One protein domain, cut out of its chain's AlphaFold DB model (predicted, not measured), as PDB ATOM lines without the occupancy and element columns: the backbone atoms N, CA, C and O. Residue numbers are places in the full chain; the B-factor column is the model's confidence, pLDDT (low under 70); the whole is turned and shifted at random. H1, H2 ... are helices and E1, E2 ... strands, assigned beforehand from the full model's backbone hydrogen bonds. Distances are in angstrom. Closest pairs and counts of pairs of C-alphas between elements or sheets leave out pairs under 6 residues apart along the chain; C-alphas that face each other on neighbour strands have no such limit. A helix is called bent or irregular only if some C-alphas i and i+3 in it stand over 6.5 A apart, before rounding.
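Overview. This is residues 78 to 126 of the 163 residues of an uncharacterized protein of Rhizophagus irregularis (strain DAOM 197198w) (UniProt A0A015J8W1). A long two-stranded hairpin, E1 and E2, has one helix, H1, loosely over it, and the open loop of residues 89 to 105 swings out beyond one end. At the other end the hairpin's tip, residues 113 to 118, sticks out free. The printed part has 49 residues, with one named helix and two named strands in the order H1, E1, E2; the sheet, E1 - E2, is antiparallel and the class is mixed, helices and strands. The whole is loose, with a radius of gyration of the C-alphas of 13.0 A, and flat, spanning 36 by 25 by 11 A.

Arrangement. E1, residues 106 to 113, and E2, residues 118 to 125, form a hairpin with a tight link of 4 residues. Their directions stand at 152 degrees, antiparallel. N 109 and O 122, 2.9 A apart, and N 111 and O 120, 2.8 A apart, are within hydrogen-bond range. The closest C-alphas of E1 and H1, residues 78 to 88, are those of Pro 106 and Thr 88, 6.3 A apart. The closest of H1 and E2 are those of Phe 85 and Ile 123, 6.7 A apart. In H1 every O i to N i+4 pair is within hydrogen-bond range.

Along the chain. E1 begins at C-alpha 106 (149.833, 107.060, 149.567) and is 21.0 A long. E2 is 21.5 A long and ends at C-alpha 125 (153.689, 105.200, 148.446). H1 begins at C-alpha 78 (144.816, 118.660, 138.993) and is 14.9 A long.

Size, cuts and confidence. The C-alphas of Gly 99 and Tyr 117, the two farthest apart, are 36.6 A apart. The printed part has no cut. The link from H1 to E1 is long, 17 residues; in it residues 96 to 97 pair antiparallel with residues 100 to 101. Mean pLDDT of the printed part is 76.2; residues 78 to 84 and residue 87 are under 70.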
ATOM      1  N   GLU A  78     144.555 118.495 137.566       58.84
ATOM      2  CA  GLU A  78     144.816 118.660 138.993       58.84
ATOM      3  C   GLU A  78     143.634 118.158 139.829       58.84
ATOM      4  O   GLU A  78     143.863 117.339 140.714       58.84
ATOM      5  N   ASN A  79     142.386 118.493 139.479       61.53
ATOM      6  CA  ASN A  79     141.175 117.972 140.126       61.53
ATOM      7  C   ASN A  79     141.083 116.449 140.005       61.53
ATOM      8  O   ASN A  79     140.875 115.749 140.995       61.53
ATOM      9  N   TYR A  80     141.340 115.907 138.811       66.56
ATOM     10  CA  TYR A  80     141.410 114.454 138.620       66.56
ATOM     11  C   TYR A  80     142.522 113.810 139.452       66.56
ATOM     12  O   TYR A  80     142.337 112.734 140.019       66.56
ATOM     13  N   THR A  81     143.684 114.459 139.536       60.41
ATOM     14  CA  THR A  81     144.794 113.974 140.363       60.41
ATOM     15  C   THR A  81     144.432 114.016 141.848       60.41
ATOM     16  O   THR A  81     144.760 113.076 142.567       60.41
ATOM     17  N   TYR A  82     143.717 115.048 142.295       64.50
ATOM     18  CA  TYR A  82     143.258 115.209 143.669       64.50
ATOM     19  C   TYR A  82     142.215 114.156 144.060       64.50
ATOM     20  O   TYR A  82     142.381 113.493 145.078       64.50
ATOM     21  N   ILE A  83     141.209 113.905 143.215       66.38
ATOM     22  CA  ILE A  83     140.202 112.854 143.444       66.38
ATOM     23  C   ILE A  83     140.861 111.472 143.525       66.38
ATOM     24  O   ILE A  83     140.566 110.698 144.433       66.38
ATOM     25  N   ILE A  84     141.792 111.158 142.614       67.44
ATOM     26  CA  ILE A  84     142.523 109.882 142.668       67.44
ATOM     27  C   ILE A  84     143.381 109.819 143.931       67.44
ATOM     28  O   ILE A  84     143.442 108.766 144.556       67.44
ATOM     29  N   PHE A  85     144.020 110.920 144.332       70.50
ATOM     30  CA  PHE A  85     144.797 110.967 145.567       70.50
ATOM     31  C   PHE A  85     143.920 110.666 146.791       70.50
ATOM     32  O   PHE A  85     144.269 109.774 147.561       70.50
ATOM     33  N   LEU A  86     142.754 111.306 146.917       71.25
ATOM     34  CA  LEU A  86     141.791 111.018 147.982       71.25
ATOM     35  C   LEU A  86     141.345 109.551 147.967       71.25
ATOM     36  O   LEU A  86     141.444 108.879 148.986       71.25
ATOM     37  N   ALA A  87     140.961 109.019 146.804       68.44
ATOM     38  CA  ALA A  87     140.561 107.617 146.662       68.44
ATOM     39  C   ALA A  87     141.699 106.626 146.958       68.44
ATOM     40  O   ALA A  87     141.448 105.457 147.246       68.44
ATOM     41  N   THR A  88     142.959 107.060 146.856       72.94
ATOM     42  CA  THR A  88     144.102 106.216 147.204       72.94
ATOM     43  C   THR A  88     144.398 106.178 148.691       72.94
ATOM     44  O   THR A  88     145.038 105.211 149.078       72.94
ATOM     45  N   GLN A  89     143.935 107.140 149.503       74.12
ATOM     46  CA  GLN A  89     144.239 107.234 150.944       74.12
ATOM     47  C   GLN A  89     143.890 105.950 151.710       74.12
ATOM     48  O   GLN A  89     144.631 105.558 152.606       74.12
ATOM     49  N   ASP A  90     142.832 105.254 151.288       75.00
ATOM     50  CA  ASP A  90     142.374 104.006 151.911       75.00
ATOM     51  C   ASP A  90     143.001 102.741 151.290       75.00
ATOM     52  O   ASP A  90     142.727 101.615 151.710       75.00
ATOM     53  N   LEU A  91     143.846 102.886 150.261       77.00
ATOM     54  CA  LEU A  91     144.466 101.765 149.561       77.00
ATOM     55  C   LEU A  91     145.822 101.399 150.160       77.00
ATOM     56  O   LEU A  91     146.730 102.220 150.276       77.00
ATOM     57  N   GLN A  92     146.013 100.103 150.401       77.62
ATOM     58  CA  GLN A  92     147.324  99.564 150.752       77.62
ATOM     59  C   GLN A  92     148.251  99.454 149.536       77.62
ATOM     60  O   GLN A  92     147.831  99.156 148.408       77.62
ATOM     61  N   CYS A  93     149.550  99.642 149.779       81.38
ATOM     62  CA  CYS A  93     150.567  99.516 148.748       81.38
ATOM     63  C   CYS A  93     150.644  98.070 148.246       81.38
ATOM     64  O   CYS A  93     150.828  97.131 149.015       81.38
ATOM     65  N   LYS A  94     150.552  97.885 146.926       78.31
ATOM     66  CA  LYS A  94     150.597  96.553 146.299       78.31
ATOM     67  C   LYS A  94     152.010  95.986 146.161       78.31
ATOM     68  O   LYS A  94     152.161  94.845 145.730       78.31
ATOM     69  N   PHE A  95     153.038  96.770 146.482       81.94
ATOM     70  CA  PHE A  95     154.416  96.304 146.437       81.94
ATOM     71  C   PHE A  95     154.657  95.248 147.518       81.94
ATOM     72  O   PHE A  95     154.305  95.449 148.682       81.94
ATOM     73  N   LYS A  96     155.291  94.141 147.126       81.31
ATOM     74  CA  LYS A  96     155.727  93.079 148.031       81.31
ATOM     75  C   LYS A  96     157.189  92.752 147.765       81.31
ATOM     76  O   LYS A  96     157.578  92.600 146.608       81.31
ATOM     77  N   GLN A  97     157.964  92.586 148.827       80.12
ATOM     78  CA  GLN A  97     159.345  92.112 148.769       80.12
ATOM     79  C   GLN A  97     159.495  90.955 149.749       80.12
ATOM     80  O   GLN A  97     159.136  91.086 150.915       80.12
ATOM     81  N   ASN A  98     159.972  89.804 149.269       80.88
ATOM     82  CA  ASN A  98     160.124  88.580 150.069       80.88
ATOM     83  C   ASN A  98     158.839  88.177 150.826       80.88
ATOM     84  O   ASN A  98     158.887  87.758 151.976       80.88
ATOM     85  N   GLY A  99     157.670  88.363 150.202       77.62
ATOM     86  CA  GLY A  99     156.364  88.068 150.810       77.62
ATOM     87  C   GLY A  99     155.843  89.132 151.786       77.62
ATOM     88  O   GLY A  99     154.654  89.126 152.103       77.62
ATOM     89  N   ILE A 100     156.675  90.094 152.190       81.12
ATOM     90  CA  ILE A 100     156.290  91.198 153.071       81.12
ATOM     91  C   ILE A 100     155.637  92.297 152.235       81.12
ATOM     92  O   ILE A 100     156.194  92.757 151.234       81.12
ATOM     93  N   THR A 101     154.438  92.713 152.641       83.81
ATOM     94  CA  THR A 101     153.701  93.798 151.981       83.81
ATOM     95  C   THR A 101     154.228  95.147 152.450       83.81
ATOM     96  O   THR A 101     154.484  95.350 153.635       83.81
ATOM     97  N   CYS A 102     154.395  96.081 151.519       84.06
ATOM     98  CA  CYS A 102     154.815  97.438 151.828       84.06
ATOM     99  C   CYS A 102     153.772  98.149 152.708       84.06
ATOM    100  O   CYS A 102     152.615  98.282 152.318       84.06
ATOM    101  N   SER A 103     154.204  98.679 153.853       84.94
ATOM    102  CA  SER A 103     153.386  99.482 154.778       84.94
ATOM    103  C   SER A 103     153.294 100.968 154.398       84.94
ATOM    104  O   SER A 103     152.788 101.786 155.162       84.94
ATOM    105  N   GLY A 104     153.829 101.338 153.231       85.00
ATOM    106  CA  GLY A 104     153.917 102.723 152.795       85.00
ATOM    107  C   GLY A 104     152.548 103.317 152.471       85.00
ATOM    108  O   GLY A 104     151.773 102.731 151.713       85.00
ATOM    109  N   GLN A 105     152.303 104.520 152.980       83.62
ATOM    110  CA  GLN A 105     151.059 105.254 152.760       83.62
ATOM    111  C   GLN A 105     151.082 106.002 151.419       83.62
ATOM    112  O   GLN A 105     152.166 106.352 150.943       83.62
ATOM    113  N   PRO A 106     149.932 106.241 150.775       83.31
ATOM    114  CA  PRO A 106     149.833 107.060 149.567       83.31
ATOM    115  C   PRO A 106     150.445 108.459 149.742       83.31
ATOM    116  O   PRO A 106     150.301 109.108 150.775       83.31
ATOM    117  N   LYS A 107     151.161 108.935 148.721       84.06
ATOM    118  CA  LYS A 107     151.818 110.246 148.694       84.06
ATOM    119  C   LYS A 107     151.940 110.771 147.263       84.06
ATOM    120  O   LYS A 107     152.269 110.023 146.338       84.06
ATOM    121  N   LEU A 108     151.742 112.078 147.090       81.19
ATOM    122  CA  LEU A 108     152.051 112.775 145.842       81.19
ATOM    123  C   LEU A 108     153.576 112.930 145.691       81.19
ATOM    124  O   LEU A 108     154.244 113.473 146.572       81.19
ATOM    125  N   ILE A 109     154.139 112.461 144.579       79.56
ATOM    126  CA  ILE A 109     155.583 112.511 144.310       79.56
ATOM    127  C   ILE A 109     155.821 113.272 143.009       79.56
ATOM    128  O   ILE A 109     155.238 112.950 141.971       79.56
ATOM    129  N   ARG A 110     156.711 114.266 143.059       82.19
ATOM    130  CA  ARG A 110     157.160 115.033 141.894       82.19
ATOM    131  C   ARG A 110     158.418 114.392 141.313       82.19
ATOM    132  O   ARG A 110     159.434 114.307 141.996       82.19
ATOM    133  N   LEU A 111     158.357 113.948 140.061       76.75
ATOM    134  CA  LEU A 111     159.471 113.337 139.334       76.75
ATOM    135  C   LEU A 111     159.952 114.263 138.218       76.75
ATOM    136  O   LEU A 111     159.135 114.880 137.540       76.75
ATOM    137  N   LEU A 112     161.267 114.329 138.008       78.50
ATOM    138  CA  LEU A 112     161.865 114.995 136.851       78.50
ATOM    139  C   LEU A 112     162.013 113.981 135.709       78.50
ATOM    140  O   LEU A 112     162.685 112.958 135.867       78.50
ATOM    141  N   GLU A 113     161.391 114.248 134.565       74.81
ATOM    142  CA  GLU A 113     161.605 113.474 133.343       74.81
ATOM    143  C   GLU A 113     162.899 113.948 132.672       74.81
ATOM    144  O   GLU A 113     162.973 115.061 132.157       74.81
ATOM    145  N   LYS A 114     163.936 113.098 132.700       71.38
ATOM    146  CA  LYS A 114     165.282 113.444 132.211       71.38
ATOM    147  C   LYS A 114     165.325 113.790 130.717       71.38
ATOM    148  O   LYS A 114     166.160 114.584 130.317       71.38
ATOM    149  N   GLU A 115     164.434 113.211 129.915       71.06
ATOM    150  CA  GLU A 115     164.392 113.430 128.460       71.06
ATOM    151  C   GLU A 115     163.753 114.770 128.076       71.06
ATOM    152  O   GLU A 115     164.139 115.382 127.088       71.06
ATOM    153  N   SER A 116     162.771 115.238 128.852       71.69
ATOM    154  CA  SER A 116     161.970 116.422 128.521       71.69
ATOM    155  C   SER A 116     162.257 117.626 129.419       71.69
ATOM    156  O   SER A 116     161.709 118.699 129.171       71.69
ATOM    157  N   TYR A 117     163.063 117.451 130.476       73.56
ATOM    158  CA  TYR A 117     163.271 118.408 131.574       73.56
ATOM    159  C   TYR A 117     161.964 118.911 132.210       73.56
ATOM    160  O   TYR A 117     161.924 119.967 132.839       73.56
ATOM    161  N   LYS A 118     160.873 118.147 132.075       73.06
ATOM    162  CA  LYS A 118     159.568 118.479 132.651       73.06
ATOM    163  C   LYS A 118     159.357 117.745 133.964       73.06
ATOM    164  O   LYS A 118     159.782 116.603 134.149       73.06
ATOM    165  N   TYR A 119     158.648 118.400 134.874       70.50
ATOM    166  CA  TYR A 119     158.163 117.758 136.086       70.50
ATOM    167  C   TYR A 119     156.854 117.027 135.812       70.50
ATOM    168  O   TYR A 119     155.941 117.555 135.175       70.50
ATOM    169  N   ARG A 120     156.744 115.820 136.356       72.44
ATOM    170  CA  ARG A 120     155.528 115.019 136.357       72.44
ATOM    171  C   ARG A 120     155.156 114.640 137.781       72.44
ATOM    172  O   ARG A 120     155.995 114.166 138.544       72.44
ATOM    173  N   TRP A 121     153.880 114.783 138.111       75.56
ATOM    174  CA  TRP A 121     153.321 114.282 139.362       75.56
ATOM    175  C   TRP A 121     152.850 112.835 139.210       75.56
ATOM    176  O   TRP A 121     152.277 112.446 138.186       75.56
ATOM    177  N   ILE A 122     153.112 112.025 140.232       79.50
ATOM    178  CA  ILE A 122     152.589 110.668 140.377       79.50
ATOM    179  C   ILE A 122     152.018 110.480 141.782       79.50
ATOM    180  O   ILE A 122     152.389 111.197 142.710       79.50
ATOM    181  N   ILE A 123     151.173 109.465 141.942       82.00
ATOM    182  CA  ILE A 123     150.727 108.984 143.249       82.00
ATOM    183  C   ILE A 123     151.494 107.687 143.533       82.00
ATOM    184  O   ILE A 123     151.321 106.677 142.848       82.00
ATOM    185  N   GLY A 124     152.417 107.739 144.488       84.06
ATOM    186  CA  GLY A 124     153.212 106.596 144.941       84.06
ATOM    187  C   GLY A 124     152.959 106.316 146.415       84.06
ATOM    188  O   GLY A 124     152.142 106.987 147.034       84.06
ATOM    189  N   CYS A 125     153.646 105.335 146.991       86.69
ATOM    190  CA  CYS A 125     153.689 105.200 148.446       86.69
ATOM    191  C   CYS A 125     154.896 105.943 149.044       86.69
ATOM    192  O   CYS A 125     155.868 106.202 148.334       86.69
ATOM    193  N   THR A 126     154.889 106.214 150.347       87.06
ATOM    194  CA  THR A 126     156.002 106.845 151.083       87.06
ATOM    195  C   THR A 126     157.345 106.136 150.907       87.06
ATOM    196  O   THR A 126     158.377 106.796 150.928       87.06
TER     197      THR A 126